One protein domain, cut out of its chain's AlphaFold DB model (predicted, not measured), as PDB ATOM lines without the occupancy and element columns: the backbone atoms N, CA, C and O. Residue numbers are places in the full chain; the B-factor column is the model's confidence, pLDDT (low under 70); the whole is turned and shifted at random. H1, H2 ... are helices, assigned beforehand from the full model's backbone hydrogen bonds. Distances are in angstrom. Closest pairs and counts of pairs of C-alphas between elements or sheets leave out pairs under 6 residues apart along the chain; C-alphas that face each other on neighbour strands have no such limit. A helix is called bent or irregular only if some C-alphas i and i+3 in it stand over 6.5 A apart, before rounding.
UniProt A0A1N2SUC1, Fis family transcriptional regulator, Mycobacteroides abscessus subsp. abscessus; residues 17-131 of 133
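This is residues 17 to 131 of the 133 residues of the protein "Fis family transcriptional regulator" of Mycobacteroides abscessus subsp. abscessus (UniProt A0A1N2SUC1). Three short helices, H4, H5 and H6, run up and down with their centres in a triangle, and H7 crosses H5 with residues 124 to 129 after making a corner with H6 at residues 118 to 122. The long helix H2 crosses H4 on another side with residues 38 to 46; its first end runs away from this body, where residues 24 to 29 stick out, and H1 turns off it like the foot of an L. H3 folds back across H2 and meets the first residues of H4. The printed part has 115 residues with seven named helices, H1 to H7 in order, and no named strand; the class is all helix. It is compact, with a radius of gyration of the C-alphas of 14.9 A and spans of 40 by 38 by 23 A.

H1, residues 17 to 25, is close to but not clearly touching H2, residues 27 to 50; their closest C-alphas, of Val 23 and Phe 30, are 6.2 A apart, and their lines are about perpendicular at 79 degrees. H3, residues 57 to 68, touches H2 with residues 60 to 64 alone, closest at the C-alphas of Glu 40 and Ile 64, 6.9 A, at a steep tilt of 59 degrees, opposite ways. H4, residues 75 to 88, is the hub and touches four helices. It touches H2, closest at the C-alphas of Ala 42 and His 82, 4.9 A, at a steep tilt of 69 degrees, only just short of perpendicular. It touches H3 closest at the C-alphas of Val 67 and Thr 75, 4.8 A. With H5, residues 93 to 102, it forms a helical hairpin at a shallow tilt of 7 degrees; the closest C-alphas, of Ala 83 and Ala 96, are 4.8 A apart. H5 and H6, residues 107 to 114, form another at 31 degrees, closest at the C-alphas of Ala 97 and Ile 110, 6.3 A. H6 touches H4 closest at the C-alphas of Ala 84 and Val 113, 5.3 A. H7, residues 118 to 131, is about perpendicular to H6 at 88 degrees, and they touch, closest at the C-alphas of Thr 108 and Arg 118, 4.7 A. H7 touches H5 with residues 124 to 129 alone, closest at the C-alphas of Val 98 and Ile 125, 6.1 A. H4 and H7 are apart. In H1 to H7 every O i to N i+4 pair is within hydrogen-bond range.

H1 begins at C-alpha 17, (54.611, -51.740, 19.787). H2 is 32.3 A long and ends at C-alpha 50, (39.546, -41.850, -13.540); it is neither bent nor irregular, but only just: C-alphas 47 and 50 are 6.1 A apart. H3 is 16.7 A long, H4 19.9 A and H7 20.1 A. H7 ends at C-alpha 131, (50.919, -23.324, 12.947).

The C-alphas of Ala 18 and Asn 52, the two farthest apart, are 42.5 A apart. The printed part has no cut and no long link. The mean pLDDT of the printed part is 74.6, and 40 residues are under 70, among them residues 17 to 36 and 87 to 97.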
ATOM      1  N   GLU A  17      54.048 -52.759  18.909       49.84
ATOM      2  CA  GLU A  17      54.611 -51.740  19.787       49.84
ATOM      3  C   GLU A  17      56.062 -51.386  19.436       49.84
ATOM      4  O   GLU A  17      56.406 -50.211  19.412       49.84
ATOM      5  N   ALA A  18      56.899 -52.360  19.063       51.34
ATOM      6  CA  ALA A  18      58.242 -52.108  18.538       51.34
ATOM      7  C   ALA A  18      58.202 -51.416  17.164       51.34
ATOM      8  O   ALA A  18      58.990 -50.504  16.916       51.34
ATOM      9  N   ILE A  19      57.237 -51.777  16.304       53.41
ATOM     10  CA  ILE A  19      56.979 -51.059  15.044       53.41
ATOM     11  C   ILE A  19      56.570 -49.620  15.347       53.41
ATOM     12  O   ILE A  19      57.150 -48.693  14.793       53.41
ATOM     13  N   ARG A  20      55.611 -49.407  16.257       53.03
ATOM     14  CA  ARG A  20      55.177 -48.060  16.657       53.03
ATOM     15  C   ARG A  20      56.304 -47.255  17.286       53.03
ATOM     16  O   ARG A  20      56.416 -46.078  16.973       53.03
ATOM     17  N   ALA A  21      57.140 -47.854  18.128       53.97
ATOM     18  CA  ALA A  21      58.266 -47.182  18.766       53.97
ATOM     19  C   ALA A  21      59.327 -46.764  17.739       53.97
ATOM     20  O   ALA A  21      59.781 -45.625  17.775       53.97
ATOM     21  N   ALA A  22      59.656 -47.635  16.779       54.47
ATOM     22  CA  ALA A  22      60.562 -47.315  15.675       54.47
ATOM     23  C   ALA A  22      59.982 -46.233  14.747       54.47
ATOM     24  O   ALA A  22      60.672 -45.283  14.393       54.47
ATOM     25  N   VAL A  23      58.688 -46.325  14.426       53.69
ATOM     26  CA  VAL A  23      57.953 -45.313  13.654       53.69
ATOM     27  C   VAL A  23      57.869 -43.982  14.401       53.69
ATOM     28  O   VAL A  23      57.941 -42.935  13.778       53.69
ATOM     29  N   THR A  24      57.738 -43.991  15.727       55.12
ATOM     30  CA  THR A  24      57.688 -42.767  16.541       55.12
ATOM     31  C   THR A  24      59.075 -42.140  16.680       55.12
ATOM     32  O   THR A  24      59.200 -40.920  16.641       55.12
ATOM     33  N   ALA A  25      60.122 -42.961  16.800       60.53
ATOM     34  CA  ALA A  25      61.512 -42.515  16.849       60.53
ATOM     35  C   ALA A  25      61.973 -41.873  15.529       60.53
ATOM     36  O   ALA A  25      62.833 -40.996  15.553       60.53
ATOM     37  N   ASP A  26      61.369 -42.271  14.406       61.06
ATOM     38  CA  ASP A  26      61.637 -41.728  13.072       61.06
ATOM     39  C   ASP A  26      60.369 -41.156  12.413       61.06
ATOM     40  O   ASP A  26      60.130 -41.284  11.208       61.06
ATOM     41  N   SER A  27      59.511 -40.520  13.218       54.59
ATOM     42  CA  SER A  27      58.178 -40.076  12.788       54.59
ATOM     43  C   SER A  27      58.216 -39.103  11.611       54.59
ATOM     44  O   SER A  27      57.267 -39.037  10.831       54.59
ATOM     45  N   GLY A  28      59.323 -38.368  11.460       50.06
ATOM     46  CA  GLY A  28      59.578 -37.501  10.314       50.06
ATOM     47  C   GLY A  28      59.812 -38.285   9.022       50.06
ATOM     48  O   GLY A  28      59.102 -38.061   8.043       50.06
ATOM     49  N   ALA A  29      60.764 -39.226   9.001       56.56
ATOM     50  CA  ALA A  29      61.044 -40.006   7.795       56.56
ATOM     51  C   ALA A  29      59.898 -40.968   7.456       56.56
ATOM     52  O   ALA A  29      59.581 -41.154   6.281       56.56
ATOM     53  N   PHE A  30      59.220 -41.512   8.472       52.97
ATOM     54  CA  PHE A  30      58.009 -42.304   8.282       52.97
ATOM     55  C   PHE A  30      56.883 -41.477   7.654       52.97
ATOM     56  O   PHE A  30      56.257 -41.935   6.699       52.97
ATOM     57  N   GLY A  31      56.654 -40.249   8.135       56.09
ATOM     58  CA  GLY A  31      55.671 -39.331   7.558       56.09
ATOM     59  C   GLY A  31      55.956 -39.026   6.086       56.09
ATOM     60  O   GLY A  31      55.064 -39.155   5.252       56.09
ATOM     61  N   VAL A  32      57.213 -38.729   5.747       60.09
ATOM     62  CA  VAL A  32      57.647 -38.467   4.362       60.09
ATOM     63  C   VAL A  32      57.490 -39.705   3.469       60.09
ATOM     64  O   VAL A  32      56.991 -39.604   2.348       60.09
ATOM     65  N   ALA A  33      57.886 -40.886   3.951       60.41
ATOM     66  CA  ALA A  33      57.742 -42.135   3.203       60.41
ATOM     67  C   ALA A  33      56.266 -42.491   2.968       60.41
ATOM     68  O   ALA A  33      55.892 -42.934   1.880       60.41
ATOM     69  N   LEU A  34      55.418 -42.255   3.969       65.69
ATOM     70  CA  LEU A  34      53.982 -42.477   3.888       65.69
ATOM     71  C   LEU A  34      53.301 -41.483   2.937       65.69
ATOM     72  O   LEU A  34      52.436 -41.879   2.153       65.69
ATOM     73  N   GLU A  35      53.690 -40.209   2.964       66.81
ATOM     74  CA  GLU A  35      53.204 -39.194   2.025       66.81
ATOM     75  C   GLU A  35      53.556 -39.578   0.581       66.81
ATOM     76  O   GLU A  35      52.686 -39.588  -0.292       66.81
ATOM     77  N   ALA A  36      54.805 -39.988   0.341       68.50
ATOM     78  CA  ALA A  36      55.252 -40.439  -0.972       68.50
ATOM     79  C   ALA A  36      54.466 -41.674  -1.451       68.50
ATOM     80  O   ALA A  36      53.918 -41.667  -2.555       68.50
ATOM     81  N   ALA A  37      54.339 -42.703  -0.606       71.75
ATOM     82  CA  ALA A  37      53.620 -43.931  -0.942       71.75
ATOM     83  C   ALA A  37      52.118 -43.695  -1.183       71.75
ATOM     84  O   ALA A  37      51.525 -44.273  -2.094       71.75
ATOM     85  N   SER A  38      51.491 -42.824  -0.389       73.31
ATOM     86  CA  SER A  38      50.065 -42.510  -0.530       73.31
ATOM     87  C   SER A  38      49.765 -41.656  -1.765       73.31
ATOM     88  O   SER A  38      48.731 -41.865  -2.404       73.31
ATOM     89  N   LEU A  39      50.671 -40.755  -2.162       80.69
ATOM     90  CA  LEU A  39      50.553 -40.014  -3.420       80.69
ATOM     91  C   LEU A  39      50.693 -40.941  -4.635       80.69
ATOM     92  O   LEU A  39      49.934 -40.818  -5.596       80.69
ATOM     93  N   GLU A  40      51.631 -41.888  -4.591       84.75
ATOM     94  CA  GLU A  40      51.767 -42.908  -5.634       84.75
ATOM     95  C   GLU A  40      50.498 -43.752  -5.780       84.75
ATOM     96  O   GLU A  40      50.001 -43.922  -6.895       84.75
ATOM     97  N   ALA A  41      49.917 -44.197  -4.663       81.50
ATOM     98  CA  ALA A  41      48.655 -44.932  -4.670       81.50
ATOM     99  C   ALA A  41      47.503 -44.099  -5.259       81.50
ATOM    100  O   ALA A  41      46.699 -44.610  -6.041       81.50
ATOM    101  N   ALA A  42      47.430 -42.804  -4.937       84.00
ATOM    102  CA  ALA A  42      46.438 -41.905  -5.522       84.00
ATOM    103  C   ALA A  42      46.612 -41.765  -7.039       84.00
ATOM    104  O   ALA A  42      45.631 -41.810  -7.779       84.00
ATOM    105  N   ILE A  43      47.851 -41.654  -7.517       86.94
ATOM    106  CA  ILE A  43      48.155 -41.614  -8.950       86.94
ATOM    107  C   ILE A  43      47.740 -42.916  -9.633       86.94
ATOM    108  O   ILE A  43      47.134 -42.863 -10.699       86.94
ATOM    109  N   ASP A  44      47.993 -44.070  -9.022       87.69
ATOM    110  CA  ASP A  44      47.596 -45.361  -9.588       87.69
ATOM    111  C   ASP A  44      46.080 -45.518  -9.669       87.69
ATOM    112  O   ASP A  44      45.550 -45.946 -10.699       87.69
ATOM    113  N   VAL A  45      45.354 -45.109  -8.626       85.00
ATOM    114  CA  VAL A  45      43.886 -45.086  -8.649       85.00
ATOM    115  C   VAL A  45      43.385 -44.108  -9.711       85.00
ATOM    116  O   VAL A  45      42.488 -44.455 -10.480       85.00
ATOM    117  N   TRP A  46      43.978 -42.918  -9.820       90.88
ATOM    118  CA  TRP A  46      43.598 -41.945 -10.842       90.88
ATOM    119  C   TRP A  46      43.835 -42.495 -12.251       90.88
ATOM    120  O   TRP A  46      42.918 -42.471 -13.070       90.88
ATOM    121  N   ILE A  47      45.009 -43.072 -12.526       88.38
ATOM    122  CA  ILE A  47      45.332 -43.685 -13.821       88.38
ATOM    123  C   ILE A  47      44.314 -44.781 -14.148       88.38
ATOM    124  O   ILE A  47      43.703 -44.746 -15.216       88.38
ATOM    125  N   THR A  48      44.106 -45.726 -13.229       85.38
ATOM    126  CA  THR A  48      43.320 -46.944 -13.484       85.38
ATOM    127  C   THR A  48      41.809 -46.733 -13.478       85.38
ATOM    128  O   THR A  48      41.096 -47.504 -14.120       85.38
ATOM    129  N   ARG A  49      41.297 -45.729 -12.755       82.38
ATOM    130  CA  ARG A  49      39.850 -45.546 -12.546       82.38
ATOM    131  C   ARG A  49      39.279 -44.259 -13.127       82.38
ATOM    132  O   ARG A  49      38.098 -44.255 -13.449       82.38
ATOM    133  N   LEU A  50      40.070 -43.192 -13.244       79.50
ATOM    134  CA  LEU A  50      39.546 -41.850 -13.540       79.50
ATOM    135  C   LEU A  50      40.093 -41.257 -14.840       79.50
ATOM    136  O   LEU A  50      39.360 -40.605 -15.575       79.50
ATOM    137  N   SER A  51      41.360 -41.517 -15.168       81.25
ATOM    138  CA  SER A  51      42.045 -40.866 -16.289       81.25
ATOM    139  C   SER A  51      41.506 -41.277 -17.662       81.25
ATOM    140  O   SER A  51      41.709 -40.560 -18.644       81.25
ATOM    141  N   ASN A  52      40.859 -42.449 -17.737       80.25
ATOM    142  CA  ASN A  52      40.427 -43.114 -18.969       80.25
ATOM    143  C   ASN A  52      41.548 -43.211 -20.033       80.25
ATOM    144  O   ASN A  52      41.292 -43.214 -21.238       80.25
ATOM    145  N   ARG A  53      42.814 -43.224 -19.588       79.19
ATOM    146  CA  ARG A  53      44.029 -43.195 -20.411       79.19
ATOM    147  C   ARG A  53      45.004 -44.265 -19.938       79.19
ATOM    148  O   ARG A  53      45.107 -44.557 -18.751       79.19
ATOM    149  N   SER A  54      45.771 -44.808 -20.878       82.94
ATOM    150  CA  SER A  54      46.885 -45.700 -20.558       82.94
ATOM    151  C   SER A  54      48.151 -44.885 -20.302       82.94
ATOM    152  O   SER A  54      48.497 -44.007 -21.095       82.94
ATOM    153  N   PHE A  55      48.832 -45.177 -19.195       88.44
ATOM    154  CA  PHE A  55      50.124 -44.597 -18.840       88.44
ATOM    155  C   PHE A  55      51.181 -45.698 -18.836       88.44
ATOM    156  O   PHE A  55      51.041 -46.708 -18.150       88.44
ATOM    157  N   SER A  56      52.272 -45.490 -19.571       91.75
ATOM    158  CA  SER A  56      53.460 -46.333 -19.447       91.75
ATOM    159  C   SER A  56      54.163 -46.096 -18.101       91.75
ATOM    160  O   SER A  56      53.991 -45.029 -17.500       91.75
ATOM    161  N   PRO A  57      55.026 -47.019 -17.636       89.12
ATOM    162  CA  PRO A  57      55.783 -46.829 -16.395       89.12
ATOM    163  C   PRO A  57      56.590 -45.522 -16.371       89.12
ATOM    164  O   PRO A  57      56.627 -44.820 -15.363       89.12
ATOM    165  N   ALA A  58      57.173 -45.137 -17.512       90.69
ATOM    166  CA  ALA A  58      57.906 -43.881 -17.646       90.69
ATOM    167  C   ALA A  58      56.986 -42.649 -17.560       90.69
ATOM    168  O   ALA A  58      57.350 -41.639 -16.957       90.69
ATOM    169  N   GLN A  59      55.780 -42.723 -18.134       91.31
ATOM    170  CA  GLN A  59      54.787 -41.651 -18.030       91.31
ATOM    171  C   GLN A  59      54.249 -41.526 -16.603       91.31
ATOM    172  O   GLN A  59      54.107 -40.403 -16.123       91.31
ATOM    173  N   ARG A  60      54.021 -42.648 -15.905       92.56
ATOM    174  CA  ARG A  60      53.656 -42.676 -14.479       92.56
ATOM    175  C   ARG A  60      54.730 -42.006 -13.623       92.56
ATOM    176  O   ARG A  60      54.419 -41.086 -12.877       92.56
ATOM    177  N   ALA A  61      55.993 -42.408 -13.773       89.62
ATOM    178  CA  ALA A  61      57.104 -41.817 -13.023       89.62
ATOM    179  C   ALA A  61      57.213 -40.301 -13.259       89.62
ATOM    180  O   ALA A  61      57.388 -39.517 -12.327       89.62
ATOM    181  N   ARG A  62      57.036 -39.863 -14.513       92.19
ATOM    182  CA  ARG A  62      57.039 -38.437 -14.850       92.19
ATOM    183  C   ARG A  62      55.833 -37.697 -14.274       92.19
ATOM    184  O   ARG A  62      55.993 -36.555 -13.857       92.19
ATOM    185  N   LEU A  63      54.664 -38.334 -14.233       89.88
ATOM    186  CA  LEU A  63      53.451 -37.778 -13.634       89.88
ATOM    187  C   LEU A  63      53.611 -37.572 -12.124       89.88
ATOM    188  O   LEU A  63      53.241 -36.514 -11.629       89.88
ATOM    189  N   ILE A  64      54.219 -38.524 -11.409       89.00
ATOM    190  CA  ILE A  64      54.533 -38.378  -9.977       89.00
ATOM    191  C   ILE A  64      55.353 -37.107  -9.742       89.00
ATOM    192  O   ILE A  64      54.948 -36.238  -8.970       89.00
ATOM    193  N   LEU A  65      56.450 -36.943 -10.485       88.44
ATOM    194  CA  LEU A  65      57.332 -35.783 -10.344       88.44
ATOM    195  C   LEU A  65      56.629 -34.458 -10.670       88.44
ATOM    196  O   LEU A  65      56.864 -33.453 -10.000       88.44
ATOM    197  N   THR A  66      55.779 -34.418 -11.701       88.62
ATOM    198  CA  THR A  66      55.071 -33.184 -12.076       88.62
ATOM    199  C   THR A  66      53.925 -32.853 -11.123       88.62
ATOM    200  O   THR A  66      53.682 -31.675 -10.878       88.62
ATOM    201  N   VAL A  67      53.257 -33.845 -10.525       86.94
ATOM    202  CA  VAL A  67      52.237 -33.632  -9.481       86.94
ATOM    203  C   VAL A  67      52.872 -33.166  -8.170       86.94
ATOM    204  O   VAL A  67      52.367 -32.234  -7.539       86.94
ATOM    205  N   GLN A  68      54.010 -33.744  -7.776       83.69
ATOM    206  CA  GLN A  68      54.779 -33.281  -6.615       83.69
ATOM    207  C   GLN A  68      55.190 -31.813  -6.781       83.69
ATOM    208  O   GLN A  68      54.975 -31.000  -5.886       83.69
ATOM    209  N   ARG A  69      55.683 -31.443  -7.969       83.69
ATOM    210  CA  ARG A  69      56.075 -30.062  -8.307       83.69
ATOM    211  C   ARG A  69      54.899 -29.119  -8.578       83.69
ATOM    212  O   ARG A  69      55.125 -27.932  -8.780       83.69
ATOM    213  N   GLY A  70      53.671 -29.630  -8.638       81.88
ATOM    214  CA  GLY A  70      52.476 -28.845  -8.953       81.88
ATOM    215  C   GLY A  70      52.394 -28.341 -10.398       81.88
ATOM    216  O   GLY A  70      51.642 -27.418 -10.687       81.88
ATOM    217  N   THR A  71      53.163 -28.926 -11.317       87.19
ATOM    218  CA  THR A  71      53.232 -28.511 -12.729       87.19
ATOM    219  C   THR A  71      52.404 -29.392 -13.662       87.19
ATOM    220  O   THR A  71      52.289 -29.096 -14.850       87.19
ATOM    221  N   SER A  72      51.825 -30.483 -13.155       87.88
ATOM    222  CA  SER A  72      50.916 -31.322 -13.937       87.88
ATOM    223  C   SER A  72      49.554 -30.636 -14.106       87.88
ATOM    224  O   SER A  72      49.019 -30.126 -13.118       87.88
ATOM    225  N   PRO A  73      48.915 -30.705 -15.290       85.38
ATOM    226  CA  PRO A  73      47.526 -30.264 -15.447       85.38
ATOM    227  C   PRO A  73      46.543 -31.096 -14.603       85.38
ATOM    228  O   PRO A  73      45.432 -30.652 -14.346       85.38
ATOM    229  N   PHE A  74      46.953 -32.282 -14.141       85.88
ATOM    230  CA  PHE A  74      46.142 -33.182 -13.313       85.88
ATOM    231  C   PHE A  74      46.426 -33.042 -11.810       85.88
ATOM    232  O   PHE A  74      45.876 -33.793 -11.009       85.88
ATOM    233  N   THR A  75      47.297 -32.103 -11.411       85.00
ATOM    234  CA  THR A  75      47.739 -31.938 -10.012       85.00
ATOM    235  C   THR A  75      46.558 -31.812  -9.054       85.00
ATOM    236  O   THR A  75      46.528 -32.497  -8.035       85.00
ATOM    237  N   GLN A  76      45.584 -30.961  -9.387       81.25
ATOM    238  CA  GLN A  76      44.430 -30.703  -8.529       81.25
ATOM    239  C   GLN A  76      43.589 -31.968  -8.316       81.25
ATOM    240  O   GLN A  76      43.286 -32.322  -7.181       81.25
ATOM    241  N   GLU A  77      43.239 -32.669  -9.396       83.06
ATOM    242  CA  GLU A  77      42.398 -33.869  -9.334       83.06
ATOM    243  C   GLU A  77      43.082 -35.000  -8.552       83.06
ATOM    244  O   GLU A  77      42.475 -35.618  -7.678       83.06
ATOM    245  N   ILE A  78      44.379 -35.211  -8.796       85.38
ATOM    246  CA  ILE A  78      45.170 -36.247  -8.124       85.38
ATOM    247  C   ILE A  78      45.332 -35.946  -6.631       85.38
ATOM    248  O   ILE A  78      45.190 -36.853  -5.814       85.38
ATOM    249  N   ARG A  79      45.585 -34.690  -6.243       82.94
ATOM    250  CA  ARG A  79      45.710 -34.323  -4.821       82.94
ATOM    251  C   ARG A  79      44.372 -34.348  -4.082       82.94
ATOM    252  O   ARG A  79      44.336 -34.709  -2.910       82.94
ATOM    253  N   LEU A  80      43.262 -34.039  -4.756       77.31
ATOM    254  CA  LEU A  80      41.924 -34.230  -4.185       77.31
ATOM    255  C   LEU A  80      41.617 -35.713  -3.955       77.31
ATOM    256  O   LEU A  80      41.131 -36.078  -2.885       77.31
ATOM    257  N   LEU A  81      41.944 -36.574  -4.922       80.81
ATOM    258  CA  LEU A  81      41.821 -38.020  -4.758       80.81
ATOM    259  C   LEU A  81      42.720 -38.537  -3.629       80.81
ATOM    260  O   LEU A  81      42.273 -39.338  -2.812       80.81
ATOM    261  N   HIS A  82      43.959 -38.056  -3.549       81.12
ATOM    262  CA  HIS A  82      44.891 -38.386  -2.471       81.12
ATOM    263  C   HIS A  82      44.306 -38.040  -1.099       81.12
ATOM    264  O   HIS A  82      44.277 -38.894  -0.214       81.12
ATOM    265  N   ALA A  83      43.722 -36.849  -0.950       73.31
ATOM    266  CA  ALA A  83      43.036 -36.460   0.277       73.31
ATOM    267  C   ALA A  83      41.799 -37.318   0.588       73.31
ATOM    268  O   ALA A  83      41.565 -37.662   1.750       73.31
ATOM    269  N   ALA A  84      41.036 -37.725  -0.430       70.69
ATOM    270  CA  ALA A  84      39.899 -38.626  -0.253       70.69
ATOM    271  C   ALA A  84      40.335 -40.023   0.211       70.69
ATOM    272  O   ALA A  84      39.712 -40.592   1.111       70.69
ATOM    273  N   LEU A  85      41.425 -40.553  -0.350       72.25
ATOM    274  CA  LEU A  85      41.989 -41.846   0.033       72.25
ATOM    275  C   LEU A  85      42.546 -41.814   1.458       72.25
ATOM    276  O   LEU A  85      42.222 -42.699   2.248       72.25
ATOM    277  N   LEU A  86      43.306 -40.779   1.824       71.88
ATOM    278  CA  LEU A  86      43.831 -40.627   3.186       71.88
ATOM    279  C   LEU A  86      42.703 -40.574   4.221       71.88
ATOM    280  O   LEU A  86      42.767 -41.261   5.243       71.88
ATOM    281  N   ARG A  87      41.614 -39.857   3.919       67.81
ATOM    282  CA  ARG A  87      40.420 -39.841   4.769       67.81
ATOM    283  C   ARG A  87      39.752 -41.210   4.877       67.81
ATOM    284  O   ARG A  87      39.419 -41.624   5.984       67.81
ATOM    285  N   ALA A  88      39.531 -41.895   3.755       61.75
ATOM    286  CA  ALA A  88      38.936 -43.234   3.752       61.75
ATOM    287  C   ALA A  88      39.778 -44.235   4.564       61.75
ATOM    288  O   ALA A  88      39.236 -45.162   5.158       61.75
ATOM    289  N   SER A  89      41.089 -43.998   4.627       63.88
ATOM    290  CA  SER A  89      42.062 -44.795   5.377       63.88
ATOM    291  C   SER A  89      42.156 -44.417   6.862       63.88
ATOM    292  O   SER A  89      42.888 -45.066   7.603       63.88
ATOM    293  N   GLY A  90      41.459 -43.363   7.307       60.59
ATOM    294  CA  GLY A  90      41.504 -42.871   8.688       60.59
ATOM    295  C   GLY A  90      42.783 -42.113   9.070       60.59
ATOM    296  O   GLY A  90      43.014 -41.895  10.259       60.59
ATOM    297  N   PHE A  91      43.605 -41.706   8.095       63.72
ATOM    298  CA  PHE A  91      44.826 -40.922   8.328       63.72
ATOM    299  C   PHE A  91      44.533 -39.436   8.572       63.72
ATOM    300  O   PHE A  91      43.424 -38.961   8.308       63.72
ATOM    301  N   ASP A  92      45.527 -38.698   9.094       66.06
ATOM    302  CA  ASP A  92      45.370 -37.279   9.427       66.06
ATOM    303  C   ASP A  92      44.988 -36.458   8.185       66.06
ATOM    304  O   ASP A  92      45.784 -36.132   7.308       66.06
ATOM    305  N   ALA A  93      43.706 -36.111   8.138       63.72
ATOM    306  CA  ALA A  93      43.077 -35.345   7.081       63.72
ATOM    307  C   ALA A  93      43.600 -33.900   6.965       63.72
ATOM    308  O   ALA A  93      43.240 -33.203   6.018       63.72
ATOM    309  N   ASN A  94      44.389 -33.420   7.930       68.50
ATOM    310  CA  ASN A  94      44.924 -32.063   7.943       68.50
ATOM    311  C   ASN A  94      46.004 -31.848   6.879       68.50
ATOM    312  O   ASN A  94      45.889 -30.901   6.102       68.50
ATOM    313  N   ASP A  95      46.993 -32.735   6.799       64.06
ATOM    314  CA  ASP A  95      48.120 -32.580   5.870       64.06
ATOM    315  C   ASP A  95      47.657 -32.730   4.420       64.06
ATOM    316  O   ASP A  95      48.011 -31.940   3.543       64.06
ATOM    317  N   ALA A  96      46.725 -33.652   4.188       63.66
ATOM    318  CA  ALA A  96      46.087 -33.822   2.892       63.66
ATOM    319  C   ALA A  96      45.275 -32.589   2.455       63.66
ATOM    320  O   ALA A  96      45.275 -32.211   1.283       63.66
ATOM    321  N   ALA A  97      44.591 -31.935   3.399       67.31
ATOM    322  CA  ALA A  97      43.835 -30.715   3.132       67.31
ATOM    323  C   ALA A  97      44.751 -29.538   2.772       67.31
ATOM    324  O   ALA A  97      44.416 -28.748   1.890       67.31
ATOM    325  N   VAL A  98      45.903 -29.433   3.440       70.50
ATOM    326  CA  VAL A  98      46.926 -28.422   3.143       70.50
ATOM    327  C   VAL A  98      47.534 -28.673   1.764       70.50
ATOM    328  O   VAL A  98      47.548 -27.760   0.940       70.50
ATOM    329  N   ALA A  99      47.918 -29.913   1.451       65.19
ATOM    330  CA  ALA A  99      48.462 -30.275   0.142       65.19
ATOM    331  C   ALA A  99      47.472 -30.011  -1.011       65.19
ATOM    332  O   ALA A  99      47.867 -29.504  -2.068       65.19
ATOM    333  N   ALA A 100      46.183 -30.314  -0.802       66.75
ATOM    334  CA  ALA A 100      45.114 -30.019  -1.755       66.75
ATOM    335  C   ALA A 100      44.933 -28.505  -1.955       66.75
ATOM    336  O   ALA A 100      44.876 -28.027  -3.093       66.75
ATOM    337  N   HIS A 101      44.909 -27.732  -0.868       73.00
ATOM    338  CA  HIS A 101      44.838 -26.274  -0.934       73.00
ATOM    339  C   HIS A 101      46.030 -25.669  -1.682       73.00
ATOM    340  O   HIS A 101      45.850 -24.809  -2.540       73.00
ATOM    341  N   ASP A 102      47.246 -26.135  -1.402       67.69
ATOM    342  CA  ASP A 102      48.465 -25.611  -2.024       67.69
ATOM    343  C   ASP A 102      48.592 -25.983  -3.508       67.69
ATOM    344  O   ASP A 102      49.332 -25.338  -4.246       67.69
ATOM    345  N   SER A 103      47.813 -26.959  -3.989       61.16
ATOM    346  CA  SER A 103      47.599 -27.185  -5.430       61.16
ATOM    347  C   SER A 103      46.507 -26.334  -6.073       61.16
ATOM    348  O   SER A 103      46.192 -26.539  -7.243       61.16
ATOM    349  N   GLY A 104      45.910 -25.405  -5.330       65.12
ATOM    350  CA  GLY A 104      44.848 -24.538  -5.829       65.12
ATOM    351  C   GLY A 104      43.447 -25.145  -5.753       65.12
ATOM    352  O   GLY A 104      42.525 -24.588  -6.347       65.12
ATOM    353  N   ALA A 105      43.248 -26.254  -5.026       71.56
ATOM    354  CA  ALA A 105      41.899 -26.752  -4.775       71.56
ATOM    355  C   ALA A 105      41.106 -25.736  -3.942       71.56
ATOM    356  O   ALA A 105      41.619 -25.152  -2.982       71.56
ATOM    357  N   SER A 106      39.834 -25.529  -4.290       78.25
ATOM    358  CA  SER A 106      38.999 -24.583  -3.559       78.25
ATOM    359  C   SER A 106      38.615 -25.139  -2.183       78.25
ATOM    360  O   SER A 106      38.512 -26.349  -1.982       78.25
ATOM    361  N   PHE A 107      38.299 -24.260  -1.226       78.00
ATOM    362  CA  PHE A 107      37.774 -24.692   0.078       78.00
ATOM    363  C   PHE A 107      36.477 -25.511  -0.030       78.00
ATOM    364  O   PHE A 107      36.156 -26.269   0.883       78.00
ATOM    365  N   THR A 108      35.726 -25.358  -1.124       74.81
ATOM    366  CA  THR A 108      34.535 -26.169  -1.400       74.81
ATOM    367  C   THR A 108      34.926 -27.611  -1.720       74.81
ATOM    368  O   THR A 108      34.370 -28.528  -1.122       74.81
ATOM    369  N   ASP A 109      35.911 -27.809  -2.600       69.19
ATOM    370  CA  ASP A 109      36.373 -29.140  -3.019       69.19
ATOM    371  C   ASP A 109      36.997 -29.892  -1.842       69.19
ATOM    372  O   ASP A 109      36.695 -31.057  -1.589       69.19
ATOM    373  N   ILE A 110      37.799 -29.181  -1.050       70.69
ATOM    374  CA  ILE A 110      38.402 -29.719   0.170       70.69
ATOM    375  C   ILE A 110      37.313 -30.066   1.188       70.69
ATOM    376  O   ILE A 110      37.353 -31.136   1.788       70.69
ATOM    377  N   GLY A 111      36.306 -29.205   1.357       71.75
ATOM    378  CA  GLY A 111      35.150 -29.486   2.209       71.75
ATOM    379  C   GLY A 111      34.405 -30.754   1.789       71.75
ATOM    380  O   GLY A 111      34.106 -31.588   2.640       71.75
ATOM    381  N   ALA A 112      34.178 -30.952   0.489       70.94
ATOM    382  CA  ALA A 112      33.524 -32.148  -0.041       70.94
ATOM    383  C   ALA A 112      34.334 -33.424   0.244       70.94
ATOM    384  O   ALA A 112      33.790 -34.392   0.776       70.94
ATOM    385  N   VAL A 113      35.645 -33.399  -0.013       67.25
ATOM    386  CA  VAL A 113      36.554 -34.523   0.269       67.25
ATOM    387  C   VAL A 113      36.603 -34.841   1.766       67.25
ATOM    388  O   VAL A 113      36.542 -36.003   2.175       67.25
ATOM    389  N   LEU A 114      36.646 -33.807   2.603       68.12
ATOM    390  CA  LEU A 114      36.690 -33.919   4.059       68.12
ATOM    391  C   LEU A 114      35.320 -34.101   4.718       68.12
ATOM    392  O   LEU A 114      35.263 -34.374   5.916       68.12
ATOM    393  N   GLY A 115      34.225 -34.014   3.955       70.62
ATOM    394  CA  GLY A 115      32.852 -34.154   4.447       70.62
ATOM    395  C   GLY A 115      32.516 -33.123   5.516       70.62
ATOM    396  O   GLY A 115      31.823 -33.430   6.481       70.62
ATOM    397  N   ILE A 116      33.061 -31.919   5.356       80.06
ATOM    398  CA  ILE A 116      32.839 -30.763   6.219       80.06
ATOM    399  C   ILE A 116      32.388 -29.575   5.368       80.06
ATOM    400  O   ILE A 116      32.536 -29.559   4.147       80.06
ATOM    401  N   SER A 117      31.853 -28.541   6.015       84.06
ATOM    402  CA  SER A 117      31.470 -27.320   5.304       84.06
ATOM    403  C   SER A 117      32.688 -26.597   4.705       84.06
ATOM    404  O   SER A 117      33.796 -26.660   5.246       84.06
ATOM    405  N   ARG A 118      32.467 -25.817   3.638       87.75
ATOM    406  CA  ARG A 118      33.474 -24.909   3.055       87.75
ATOM    407  C   ARG A 118      34.108 -23.988   4.106       87.75
ATOM    408  O   ARG A 118      35.314 -23.760   4.082       87.75
ATOM    409  N   GLN A 119      33.305 -23.440   5.018       85.06
ATOM    410  CA  GLN A 119      33.783 -22.531   6.068       85.06
ATOM    411  C   GLN A 119      34.671 -23.265   7.077       85.06
ATOM    412  O   GLN A 119      35.731 -22.759   7.442       85.06
ATOM    413  N   SER A 120      34.289 -24.485   7.468       81.38
ATOM    414  CA  SER A 120      35.106 -25.348   8.328       81.38
ATOM    415  C   SER A 120      36.428 -25.728   7.659       81.38
ATOM    416  O   SER A 120      37.459 -25.711   8.327       81.38
ATOM    417  N   ALA A 121      36.424 -26.016   6.354       82.50
ATOM    418  CA  ALA A 121      37.642 -26.283   5.589       82.50
ATOM    419  C   ALA A 121      38.578 -25.062   5.565       82.50
ATOM    420  O   ALA A 121      39.757 -25.192   5.890       82.50
ATOM    421  N   GLY A 122      38.044 -23.869   5.279       80.81
ATOM    422  CA  GLY A 122      38.816 -22.623   5.294       80.81
ATOM    423  C   GLY A 122      39.415 -22.305   6.667       80.81
ATOM    424  O   GLY A 122      40.609 -22.034   6.771       80.81
ATOM    425  N   PHE A 123      38.624 -22.409   7.740       84.75
ATOM    426  CA  PHE A 123      39.115 -22.204   9.108       84.75
ATOM    427  C   PHE A 123      40.251 -23.170   9.458       84.75
ATOM    428  O   PHE A 123      41.272 -22.773  10.019       84.75
ATOM    429  N   ARG A 124      40.081 -24.446   9.105       82.06
ATOM    430  CA  ARG A 124      41.032 -25.513   9.413       82.06
ATOM    431  C   ARG A 124      42.351 -25.331   8.660       82.06
ATOM    432  O   ARG A 124      43.395 -25.389   9.296       82.06
ATOM    433  N   ILE A 125      42.310 -25.009   7.365       81.94
ATOM    434  CA  ILE A 125      43.517 -24.719   6.570       81.94
ATOM    435  C   ILE A 125      44.239 -23.477   7.084       81.94
ATOM    436  O   ILE A 125      45.449 -23.523   7.289       81.94
ATOM    437  N   ASN A 126      43.513 -22.390   7.356       83.94
ATOM    438  CA  ASN A 126      44.119 -21.164   7.880       83.94
ATOM    439  C   ASN A 126      44.793 -21.403   9.238       83.94
ATOM    440  O   ASN A 126      45.898 -20.921   9.475       83.94
ATOM    441  N   LYS A 127      44.162 -22.198  10.112       81.25
ATOM    442  CA  LYS A 127      44.728 -22.587  11.409       81.25
ATOM    443  C   LYS A 127      45.977 -23.460  11.263       81.25
ATOM    444  O   LYS A 127      46.917 -23.287  12.031       81.25
ATOM    445  N   LEU A 128      45.987 -24.394  10.311       73.56
ATOM    446  CA  LEU A 128      47.146 -25.246  10.034       73.56
ATOM    447  C   LEU A 128      48.307 -24.418   9.478       73.56
ATOM    448  O   LEU A 128      49.406 -24.487  10.011       73.56
ATOM    449  N   LYS A 129      48.053 -23.548   8.497       72.06
ATOM    450  CA  LYS A 129      49.079 -22.652   7.948       72.06
ATOM    451  C   LYS A 129      49.680 -21.714   8.991       72.06
ATOM    452  O   LYS A 129      50.888 -21.558   9.015       72.06
ATOM    453  N   ALA A 130      48.872 -21.167   9.898       73.06
ATOM    454  CA  ALA A 130      49.366 -20.341  11.002       73.06
ATOM    455  C   ALA A 130      50.192 -21.115  12.053       73.06
ATOM    456  O   ALA A 130      50.799 -20.502  12.923       73.06
ATOM    457  N   ARG A 131      50.169 -22.455  12.026       60.84
ATOM    458  CA  ARG A 131      50.919 -23.324  12.947       60.84
ATOM    459  C   ARG A 131      52.257 -23.798  12.363       60.84
ATOM    460  O   ARG A 131      53.125 -24.190  13.135       60.84
TER     461      ARG A 131